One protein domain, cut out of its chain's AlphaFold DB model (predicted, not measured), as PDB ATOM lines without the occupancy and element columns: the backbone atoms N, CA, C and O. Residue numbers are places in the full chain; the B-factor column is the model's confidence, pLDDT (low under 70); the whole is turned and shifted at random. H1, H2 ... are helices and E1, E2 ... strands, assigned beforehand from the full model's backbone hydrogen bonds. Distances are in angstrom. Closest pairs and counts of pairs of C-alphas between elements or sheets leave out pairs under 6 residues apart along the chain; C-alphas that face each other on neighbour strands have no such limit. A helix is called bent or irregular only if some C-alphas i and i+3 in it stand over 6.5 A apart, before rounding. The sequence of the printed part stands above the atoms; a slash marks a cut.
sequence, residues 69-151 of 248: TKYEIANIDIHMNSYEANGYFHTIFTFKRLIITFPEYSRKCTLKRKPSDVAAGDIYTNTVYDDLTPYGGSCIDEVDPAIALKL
ATOM      1  N   THR A  69     148.175 220.538 118.579       93.94
ATOM      2  CA  THR A  69     148.904 219.805 119.617       93.94
ATOM      3  C   THR A  69     148.829 220.522 120.962       93.94
ATOM      4  O   THR A  69     149.185 221.686 121.087       93.94
ATOM      5  N   LYS A  70     148.416 219.817 122.011       93.50
ATOM      6  CA  LYS A  70     148.553 220.240 123.404       93.50
ATOM      7  C   LYS A  70     149.957 219.924 123.903       93.50
ATOM      8  O   LYS A  70     150.460 218.828 123.690       93.50
ATOM      9  N   TYR A  71     150.574 220.840 124.637       92.31
ATOM     10  CA  TYR A  71     151.917 220.642 125.175       92.31
ATOM     11  C   TYR A  71     151.896 220.733 126.695       92.31
ATOM     12  O   TYR A  71     151.417 221.720 127.246       92.31
ATOM     13  N   GLU A  72     152.424 219.725 127.382       93.50
ATOM     14  CA  GLU A  72     152.538 219.687 128.840       93.50
ATOM     15  C   GLU A  72     153.987 219.570 129.271       93.50
ATOM     16  O   GLU A  72     154.642 218.552 129.064       93.50
ATOM     17  N   ILE A  73     154.472 220.612 129.920       88.81
ATOM     18  CA  ILE A  73     155.886 220.846 130.114       88.81
ATOM     19  C   ILE A  73     156.139 221.179 131.580       88.81
ATOM     20  O   ILE A  73     155.507 222.071 132.136       88.81
ATOM     21  N   ALA A  74     156.996 220.419 132.262       89.88
ATOM     22  CA  ALA A  74     157.195 220.600 133.700       89.88
ATOM     23  C   ALA A  74     158.595 220.225 134.189       89.88
ATOM     24  O   ALA A  74     159.245 219.334 133.638       89.88
ATOM     25  N   ASN A  75     158.971 220.864 135.299       89.00
ATOM     26  CA  ASN A  75     160.197 220.653 136.066       89.00
ATOM     27  C   ASN A  75     161.483 220.721 135.229       89.00
ATOM     28  O   ASN A  75     162.286 219.796 135.292       89.00
ATOM     29  N   ILE A  76     161.680 221.787 134.449       80.50
ATOM     30  CA  ILE A  76     162.967 222.015 133.770       80.50
ATOM     31  C   ILE A  76     163.629 223.271 134.263       80.50
ATOM     32  O   ILE A  76     162.991 224.318 134.339       80.50
ATOM     33  N   ASP A  77     164.929 223.137 134.471       78.94
ATOM     34  CA  ASP A  77     165.853 224.232 134.656       78.94
ATOM     35  C   ASP A  77     166.683 224.410 133.385       78.94
ATOM     36  O   ASP A  77     167.307 223.476 132.877       78.94
ATOM     37  N   ILE A  78     166.663 225.626 132.854       70.50
ATOM     38  CA  ILE A  78     167.426 226.023 131.678       70.50
ATOM     39  C   ILE A  78     168.610 226.828 132.143       70.50
ATOM     40  O   ILE A  78     168.435 227.931 132.656       70.50
ATOM     41  N   HIS A  79     169.802 226.311 131.903       72.06
ATOM     42  CA  HIS A  79     171.034 226.979 132.267       72.06
ATOM     43  C   HIS A  79     171.611 227.655 131.025       72.06
ATOM     44  O   HIS A  79     172.033 226.987 130.084       72.06
ATOM     45  N   MET A  80     171.613 228.984 131.015       68.75
ATOM     46  CA  MET A  80     172.205 229.783 129.947       68.75
ATOM     47  C   MET A  80     173.511 230.381 130.446       68.75
ATOM     48  O   MET A  80     173.536 231.113 131.439       68.75
ATOM     49  N   ASN A  81     174.590 230.051 129.743       70.88
ATOM     50  CA  ASN A  81     175.920 230.567 130.015       70.88
ATOM     51  C   ASN A  81     176.238 231.635 128.974       70.88
ATOM     52  O   ASN A  81     176.290 231.327 127.785       70.88
ATOM     53  N   SER A  82     176.461 232.871 129.413       68.69
ATOM     54  CA  SER A  82     177.024 233.912 128.550       68.69
ATOM     55  C   SER A  82     178.473 234.158 128.951       68.69
ATOM     56  O   SER A  82     178.768 234.418 130.123       68.69
ATOM     57  N   TYR A  83     179.374 234.032 127.975       68.12
ATOM     58  CA  TYR A  83     180.784 234.370 128.115       68.12
ATOM     59  C   TYR A  83     181.001 235.791 127.615       68.12
ATOM     60  O   TYR A  83     180.828 236.070 126.430       68.12
ATOM     61  N   GLU A  84     181.430 236.671 128.510       66.50
ATOM     62  CA  GLU A  84     181.837 238.025 128.158       66.50
ATOM     63  C   GLU A  84     183.259 238.303 128.623       66.50
ATOM     64  O   GLU A  84     183.784 237.641 129.522       66.50
ATOM     65  N   ALA A  85     183.874 239.335 128.041       62.72
ATOM     66  CA  ALA A  85     185.228 239.772 128.380       62.72
ATOM     67  C   ALA A  85     185.422 240.048 129.889       62.72
ATOM     68  O   ALA A  85     186.537 239.935 130.389       62.72
ATOM     69  N   ASN A  86     184.337 240.356 130.612       62.25
ATOM     70  CA  ASN A  86     184.354 240.763 132.018       62.25
ATOM     71  C   ASN A  86     183.749 239.725 132.985       62.25
ATOM     72  O   ASN A  86     183.547 240.037 134.161       62.25
ATOM     73  N   GLY A  87     183.448 238.501 132.534       65.62
ATOM     74  CA  GLY A  87     183.023 237.417 133.425       65.62
ATOM     75  C   GLY A  87     182.023 236.426 132.832       65.62
ATOM     76  O   GLY A  87     181.573 236.543 131.696       65.62
ATOM     77  N   TYR A  88     181.682 235.432 133.652       72.62
ATOM     78  CA  TYR A  88     180.734 234.368 133.340       72.62
ATOM     79  C   TYR A  88     179.366 234.689 133.942       72.62
ATOM     80  O   TYR A  88     179.252 234.937 135.145       72.62
ATOM     81  N   PHE A  89     178.330 234.689 133.110       67.94
ATOM     82  CA  PHE A  89     176.955 234.895 133.543       67.94
ATOM     83  C   PHE A  89     176.218 233.573 133.456       67.94
ATOM     84  O   PHE A  89     176.200 232.944 132.400       67.94
ATOM     85  N   HIS A  90     175.602 233.182 134.566       74.88
ATOM     86  CA  HIS A  90     174.797 231.980 134.651       74.88
ATOM     87  C   HIS A  90     173.356 232.365 134.952       74.88
ATOM     88  O   HIS A  90     173.034 232.757 136.074       74.88
ATOM     89  N   THR A  91     172.501 232.277 133.942       72.31
ATOM     90  CA  THR A  91     171.068 232.508 134.106       72.31
ATOM     91  C   THR A  91     170.364 231.165 134.147       72.31
ATOM     92  O   THR A  91     170.564 230.339 133.258       72.31
ATOM     93  N   ILE A  92     169.533 230.956 135.168       78.00
ATOM     94  CA  ILE A  92     168.721 229.747 135.309       78.00
ATOM     95  C   ILE A  92     167.249 230.118 135.148       78.00
ATOM     96  O   ILE A  92     166.730 230.937 135.908       78.00
ATOM     97  N   PHE A  93     166.566 229.504 134.183       74.06
ATOM     98  CA  PHE A  93     165.113 229.606 134.047       74.06
ATOM     99  C   PHE A  93     164.447 228.316 134.504       74.06
ATOM    100  O   PHE A  93     164.611 227.280 133.870       74.06
ATOM    101  N   THR A  94     163.651 228.400 135.567       78.69
ATOM    102  CA  THR A  94     162.927 227.249 136.118       78.69
ATOM    103  C   THR A  94     161.467 227.246 135.676       78.69
ATOM    104  O   THR A  94     160.664 228.088 136.084       78.69
ATOM    105  N   PHE A  95     161.088 226.228 134.911       74.69
ATOM    106  CA  PHE A  95     159.716 225.934 134.514       74.69
ATOM    107  C   PHE A  95     159.143 224.872 135.436       74.69
ATOM    108  O   PHE A  95     159.342 223.678 135.231       74.69
ATOM    109  N   LYS A  96     158.374 225.296 136.443       87.06
ATOM    110  CA  LYS A  96     157.663 224.348 137.316       87.06
ATOM    111  C   LYS A  96     156.600 223.582 136.537       87.06
ATOM    112  O   LYS A  96     156.547 222.358 136.593       87.06
ATOM    113  N   ARG A  97     155.751 224.304 135.807       88.44
ATOM    114  CA  ARG A  97     154.689 223.729 134.985       88.44
ATOM    115  C   ARG A  97     154.234 224.723 133.931       88.44
ATOM    116  O   ARG A  97     154.085 225.908 134.212       88.44
ATOM    117  N   LEU A  98     153.958 224.195 132.757       82.50
ATOM    118  CA  LEU A  98     153.588 224.919 131.570       82.50
ATOM    119  C   LEU A  98     152.653 224.048 130.739       82.50
ATOM    120  O   LEU A  98     152.939 222.874 130.511       82.50
ATOM    121  N   ILE A  99     151.520 224.600 130.318       87.50
ATOM    122  CA  ILE A  99     150.538 223.857 129.530       87.50
ATOM    123  C   ILE A  99     150.038 224.732 128.400       87.50
ATOM    124  O   ILE A  99     149.362 225.725 128.665       87.50
ATOM    125  N   ILE A 100     150.337 224.351 127.161       87.31
ATOM    126  CA  ILE A 100     149.730 224.969 125.983       87.31
ATOM    127  C   ILE A 100     148.580 224.106 125.578       87.31
ATOM    128  O   ILE A 100     148.745 222.910 125.355       87.31
ATOM    129  N   THR A 101     147.422 224.717 125.451       88.44
ATOM    130  CA  THR A 101     146.275 224.062 124.855       88.44
ATOM    131  C   THR A 101     145.741 224.991 123.791       88.44
ATOM    132  O   THR A 101     145.505 226.171 124.046       88.44
ATOM    133  N   PHE A 102     145.598 224.450 122.596       89.31
ATOM    134  CA  PHE A 102     144.860 225.082 121.524       89.31
ATOM    135  C   PHE A 102     143.462 224.475 121.479       89.31
ATOM    136  O   PHE A 102     143.299 223.329 121.905       89.31
ATOM    137  N   PRO A 103     142.463 225.208 120.976       88.06
ATOM    138  CA  PRO A 103     141.181 224.609 120.650       88.06
ATOM    139  C   PRO A 103     141.385 223.443 119.684       88.06
ATOM    140  O   PRO A 103     142.198 223.548 118.768       88.06
ATOM    141  N   GLU A 104     140.629 222.367 119.880       90.25
ATOM    142  CA  GLU A 104     140.523 221.293 118.888       90.25
ATOM    143  C   GLU A 104     141.830 220.527 118.641       90.25
ATOM    144  O   GLU A 104     142.068 219.983 117.563       90.25
ATOM    145  N   TYR A 105     142.692 220.455 119.657       92.12
ATOM    146  CA  TYR A 105     143.889 219.633 119.564       92.12
ATOM    147  C   TYR A 105     143.523 218.151 119.389       92.12
ATOM    148  O   TYR A 105     142.595 217.630 120.012       92.12
ATOM    149  N   SER A 106     144.287 217.474 118.538       94.31
ATOM    150  CA  SER A 106     144.189 216.033 118.280       94.31
ATOM    151  C   SER A 106     145.407 215.266 118.789       94.31
ATOM    152  O   SER A 106     145.430 214.037 118.778       94.31
ATOM    153  N   ARG A 107     146.429 215.988 119.249       94.50
ATOM    154  CA  ARG A 107     147.689 215.435 119.733       94.50
ATOM    155  C   ARG A 107     148.061 216.065 121.060       94.50
ATOM    156  O   ARG A 107     147.805 217.242 121.296       94.50
ATOM    157  N   LYS A 108     148.740 215.317 121.919       94.75
ATOM    158  CA  LYS A 108     149.348 215.827 123.142       94.75
ATOM    159  C   LYS A 108     150.791 215.397 123.246       94.75
ATOM    160  O   LYS A 108     151.096 214.210 123.274       94.75
ATOM    161  N   CYS A 109     151.674 216.367 123.403       94.38
ATOM    162  CA  CYS A 109     153.076 216.154 123.694       94.38
ATOM    163  C   CYS A 109     153.372 216.539 125.146       94.38
ATOM    164  O   CYS A 109     153.097 217.647 125.595       94.38
ATOM    165  N   THR A 110     153.922 215.604 125.908       93.62
ATOM    166  CA  THR A 110     154.273 215.781 127.316       93.62
ATOM    167  C   THR A 110     155.764 215.632 127.495       93.62
ATOM    168  O   THR A 110     156.387 214.758 126.897       93.62
ATOM    169  N   LEU A 111     156.332 216.453 128.364       90.88
ATOM    170  CA  LEU A 111     157.745 216.429 128.640       90.88
ATOM    171  C   LEU A 111     158.000 216.945 130.049       90.88
ATOM    172  O   LEU A 111     157.742 218.093 130.404       90.88
ATOM    173  N   LYS A 112     158.395 216.009 130.899       91.88
ATOM    174  CA  LYS A 112     158.507 216.197 132.339       91.88
ATOM    175  C   LYS A 112     159.862 215.656 132.747       91.88
ATOM    176  O   LYS A 112     160.154 214.489 132.491       91.88
ATOM    177  N   ARG A 113     160.683 216.501 133.355       86.88
ATOM    178  CA  ARG A 113     161.998 216.124 133.877       86.88
ATOM    179  C   ARG A 113     161.926 215.938 135.388       86.88
ATOM    180  O   ARG A 113     160.956 216.347 136.037       86.88
ATOM    181  N   LYS A 114     162.916 215.263 135.966       87.69
ATOM    182  CA  LYS A 114     163.076 215.285 137.422       87.69
ATOM    183  C   LYS A 114     163.725 216.621 137.804       87.69
ATOM    184  O   LYS A 114     164.540 217.115 137.035       87.69
ATOM    185  N   PRO A 115     163.438 217.186 138.990       77.31
ATOM    186  CA  PRO A 115     164.042 218.451 139.426       77.31
ATOM    187  C   PRO A 115     165.581 218.458 139.463       77.31
ATOM    188  O   PRO A 115     166.182 219.516 139.525       77.31
ATOM    189  N   SER A 116     166.221 217.286 139.471       75.12
ATOM    190  CA  SER A 116     167.679 217.133 139.431       75.12
ATOM    191  C   SER A 116     168.268 217.113 138.019       75.12
ATOM    192  O   SER A 116     169.489 217.114 137.875       75.12
ATOM    193  N   ASP A 117     167.433 217.018 136.984       74.75
ATOM    194  CA  ASP A 117     167.892 216.863 135.610       74.75
ATOM    195  C   ASP A 117     168.217 218.245 135.036       74.75
ATOM    196  O   ASP A 117     167.363 218.921 134.464       74.75
ATOM    197  N   VAL A 118     169.473 218.660 135.196       65.31
ATOM    198  CA  VAL A 118     170.003 219.874 134.571       65.31
ATOM    199  C   VAL A 118     170.146 219.632 133.076       65.31
ATOM    200  O   VAL A 118     170.810 218.684 132.651       65.31
ATOM    201  N   ALA A 119     169.549 220.498 132.266       58.59
ATOM    202  CA  ALA A 119     169.739 220.465 130.827       58.59
ATOM    203  C   ALA A 119     170.751 221.546 130.408       58.59
ATOM    204  O   ALA A 119     170.506 222.742 130.574       58.59
ATOM    205  N   ALA A 120     171.909 221.112 129.901       51.25
ATOM    206  CA  ALA A 120     172.963 221.973 129.362       51.25
ATOM    207  C   ALA A 120     172.824 222.065 127.830       51.25
ATOM    208  O   ALA A 120     172.686 221.035 127.174       51.25
ATOM    209  N   GLY A 121     172.820 223.275 127.256       49.09
ATOM    210  CA  GLY A 121     172.621 223.490 125.813       49.09
ATOM    211  C   GLY A 121     173.918 223.820 125.069       49.09
ATOM    212  O   GLY A 121     174.612 224.749 125.472       49.09
ATOM    213  N   ASP A 122     174.227 223.109 123.977       40.78
ATOM    214  CA  ASP A 122     175.396 223.388 123.112       40.78
ATOM    215  C   ASP A 122     175.051 223.390 121.610       40.78
ATOM    216  O   ASP A 122     175.182 222.392 120.914       40.78
ATOM    217  N   ILE A 123     174.570 224.515 121.099       45.09
ATOM    218  CA  ILE A 123     173.527 224.607 120.071       45.09
ATOM    219  C   ILE A 123     174.088 224.814 118.645       45.09
ATOM    220  O   ILE A 123     174.406 225.935 118.258       45.09
ATOM    221  N   TYR A 124     174.164 223.754 117.828       42.94
ATOM    222  CA  TYR A 124     174.618 223.836 116.419       42.94
ATOM    223  C   TYR A 124     173.477 223.795 115.383       42.94
ATOM    224  O   TYR A 124     173.728 223.907 114.185       42.94
ATOM    225  N   THR A 125     172.218 223.622 115.810       53.72
ATOM    226  CA  THR A 125     171.063 223.515 114.898       53.72
ATOM    227  C   THR A 125     170.117 224.704 115.023       53.72
ATOM    228  O   THR A 125     169.651 225.019 116.116       53.72
ATOM    229  N   ASN A 126     169.746 225.299 113.891       67.75
ATOM    230  CA  ASN A 126     169.003 226.563 113.851       67.75
ATOM    231  C   ASN A 126     167.473 226.384 113.935       67.75
ATOM    232  O   ASN A 126     166.738 227.369 113.923       67.75
ATOM    233  N   THR A 127     166.945 225.151 113.958       71.06
ATOM    234  CA  THR A 127     165.491 224.907 113.888       71.06
ATOM    235  C   THR A 127     165.021 223.762 114.779       71.06
ATOM    236  O   THR A 127     165.561 222.657 114.753       71.06
ATOM    237  N   VAL A 128     163.954 224.029 115.528       69.75
ATOM    238  CA  VAL A 128     163.319 223.132 116.483       69.75
ATOM    239  C   VAL A 128     161.851 222.937 116.166       69.75
ATOM    240  O   VAL A 128     161.077 223.880 116.034       69.75
ATOM    241  N   TYR A 129     161.492 221.664 116.049       73.25
ATOM    242  CA  TYR A 129     160.148 221.217 115.730       73.25
ATOM    243  C   TYR A 129     159.368 220.843 116.992       73.25
ATOM    244  O   TYR A 129     159.953 220.533 118.032       73.25
ATOM    245  N   ASP A 130     158.051 220.842 116.834       75.12
ATOM    246  CA  ASP A 130     157.001 220.538 117.804       75.12
ATOM    247  C   ASP A 130     157.050 219.122 118.387       75.12
ATOM    248  O   ASP A 130     156.533 218.873 119.476       75.12
ATOM    249  N   ASP A 131     157.682 218.182 117.688       80.06
ATOM    250  CA  ASP A 131     157.871 216.834 118.203       80.06
ATOM    251  C   ASP A 131     158.852 216.834 119.381       80.06
ATOM    252  O   ASP A 131     160.062 216.956 119.185       80.06
ATOM    253  N   LEU A 132     158.305 216.654 120.591       82.94
ATOM    254  CA  LEU A 132     159.022 216.561 121.865       82.94
ATOM    255  C   LEU A 132     159.720 215.195 122.077       82.94
ATOM    256  O   LEU A 132     160.343 214.980 123.113       82.94
ATOM    257  N   THR A 133     159.656 214.234 121.153       82.88
ATOM    258  CA  THR A 133     160.287 212.914 121.373       82.88
ATOM    259  C   THR A 133     161.815 212.890 121.299       82.88
ATOM    260  O   THR A 133     162.430 212.247 122.159       82.88
ATOM    261  N   PRO A 134     162.493 213.629 120.395       77.81
ATOM    262  CA  PRO A 134     163.956 213.738 120.426       77.81
ATOM    263  C   PRO A 134     164.454 214.387 121.726       77.81
ATOM    264  O   PRO A 134     165.620 214.290 122.086       77.81
ATOM    265  N   TYR A 135     163.513 215.007 122.432       74.62
ATOM    266  CA  TYR A 135     163.650 215.748 123.654       74.62
ATOM    267  C   TYR A 135     163.408 214.876 124.922       74.62
ATOM    268  O   TYR A 135     163.349 215.336 126.062       74.62
ATOM    269  N   GLY A 136     163.258 213.558 124.773       83.50
ATOM    270  CA  GLY A 136     162.883 212.692 125.900       83.50
ATOM    271  C   GLY A 136     161.447 212.928 126.384       83.50
ATOM    272  O   GLY A 136     161.095 212.549 127.498       83.50
ATOM    273  N   GLY A 137     160.633 213.579 125.558       88.50
ATOM    274  CA  GLY A 137     159.201 213.732 125.749       88.50
ATOM    275  C   GLY A 137     158.454 212.611 125.051       88.50
ATOM    276  O   GLY A 137     159.035 211.749 124.393       88.50
ATOM    277  N   SER A 138     157.139 212.630 125.190       93.88
ATOM    278  CA  SER A 138     156.237 211.667 124.572       93.88
ATOM    279  C   SER A 138     155.088 212.409 123.919       93.88
ATOM    280  O   SER A 138     154.447 213.231 124.575       93.88
ATOM    281  N   CYS A 139     154.801 212.093 122.663       93.62
ATOM    282  CA  CYS A 139     153.614 212.572 121.975       93.62
ATOM    283  C   CYS A 139     152.650 211.410 121.752       93.62
ATOM    284  O   CYS A 139     153.076 210.354 121.295       93.62
ATOM    285  N   ILE A 140     151.378 211.615 122.073       94.31
ATOM    286  CA  ILE A 140     150.291 210.668 121.826       94.31
ATOM    287  C   ILE A 140     149.142 211.398 121.141       94.31
ATOM    288  O   ILE A 140     148.963 212.599 121.364       94.31
ATOM    289  N   ASP A 141     148.368 210.688 120.332       93.75
ATOM    290  CA  ASP A 141     147.110 211.219 119.820       93.75
ATOM    291  C   ASP A 141     146.109 211.280 120.985       93.75
ATOM    292  O   ASP A 141     145.874 210.298 121.687       93.75
ATOM    293  N   GLU A 142     145.591 212.474 121.253       89.31
ATOM    294  CA  GLU A 142     144.637 212.755 122.327       89.31
ATOM    295  C   GLU A 142     143.653 213.776 121.769       89.31
ATOM    296  O   GLU A 142     144.035 214.905 121.456       89.31
ATOM    297  N   VAL A 143     142.395 213.365 121.624       83.75
ATOM    298  CA  VAL A 143     141.318 214.253 121.187       83.75
ATOM    299  C   VAL A 143     140.928 215.150 122.353       83.75
ATOM    300  O   VAL A 143     140.722 214.667 123.469       83.75
ATOM    301  N   ASP A 144     140.810 216.450 122.088       80.88
ATOM    302  CA  ASP A 144     140.292 217.420 123.046       80.88
ATOM    303  C   ASP A 144     139.004 216.890 123.715       80.88
ATOM    304  O   ASP A 144     138.033 216.583 123.013       80.88
ATOM    305  N   PRO A 145     138.947 216.794 125.060       82.56
ATOM    306  CA  PRO A 145     137.749 216.366 125.774       82.56
ATOM    307  C   PRO A 145     136.481 217.128 125.366       82.56
ATOM    308  O   PRO A 145     135.391 216.557 125.391       82.56
ATOM    309  N   ALA A 146     136.605 218.396 124.952       80.56
ATOM    310  CA  ALA A 146     135.478 219.180 124.456       80.56
ATOM    311  C   ALA A 146     134.934 218.665 123.109       80.56
ATOM    312  O   ALA A 146     133.726 218.713 122.879       80.56
ATOM    313  N   ILE A 147     135.803 218.151 122.233       78.81
ATOM    314  CA  ILE A 147     135.394 217.491 120.986       78.81
ATOM    315  C   ILE A 147     134.791 216.126 121.293       78.81
ATOM    316  O   ILE A 147     133.741 215.796 120.748       78.81
ATOM    317  N   ALA A 148     135.419 215.351 122.180       80.56
ATOM    318  CA  ALA A 148     134.930 214.024 122.543       80.56
ATOM    319  C   ALA A 148     133.487 214.071 123.080       80.56
ATOM    320  O   ALA A 148     132.666 213.237 122.709       80.56
ATOM    321  N   LEU A 149     133.154 215.089 123.886       82.69
ATOM    322  CA  LEU A 149     131.787 215.320 124.363       82.69
ATOM    323  C   LEU A 149     130.809 215.641 123.226       82.69
ATOM    324  O   LEU A 149     129.747 215.032 123.157       82.69
ATOM    325  N   LYS A 150     131.177 216.539 122.303       83.94
ATOM    326  CA  LYS A 150     130.328 216.873 121.145       83.94
ATOM    327  C   LYS A 150     130.079 215.669 120.237       83.94
ATOM    328  O   LYS A 150     128.969 215.498 119.748       83.94
ATOM    329  N   LEU A 151     131.100 214.839 120.009       84.94
ATOM    330  CA  LEU A 151     130.965 213.618 119.212       84.94
ATOM    331  C   LEU A 151     130.009 212.620 119.877       84.94
ATOM    332  O   LEU A 151     129.145 212.071 119.203       84.94
TER     333      LEU A 151
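Overview. This is residues 69 to 151 of the 248 residues of an uncharacterized protein of Thelohanellus kitauei (UniProt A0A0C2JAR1). A long, bent hairpin of E1 and E2 makes an arm whose tip, residues 83 to 88, sticks out; at its other end E3 and E5 widen it into a twisted sheet, with helix H1 beyond. A loop bulges out, residues 123 to 129 standing free. The 83 printed residues hold five named strands, then one named helix, mostly strand; the mixed sheet runs E2 E1 E3 E5. It is loose, radius of gyration of the C-alphas 16.6 A, spanning 61 by 26 by 19 A.

Arrangement. Start at E1, residues 69 to 84, which bends by 76 degrees at residue 72. Its hairpin partner E2, residues 87 to 100, is antiparallel at 175 degrees; N 78 and O 93 are 2.8 A apart. E3, residues 107 to 112, is parallel to E1 at 45 degrees; look at N 72 and O 109, 2.8 A. E4, residues 118 to 120, meets E1 only at a point. E5, residues 138 to 141, is antiparallel to E3; N 110 and O 138 are 2.8 A apart. H1, residues 145 to 151, is not on the sheet; every O i to N i+4 pair is within hydrogen-bond range.

Along the chain. Find C-alpha 69 at (148.904, 219.805, 119.617); E1 runs 38.6 A from there, and E2 36.3 A. H1 ends at C-alpha 151, (130.965, 213.618, 119.212).

Size, cuts and confidence. The C-alphas of Asn 86 and Leu 151 are farthest apart, 61.2 A. The printed part has no cut; the link E4 to E5 is long. Low pLDDT, under 70, includes residues 118 to 126.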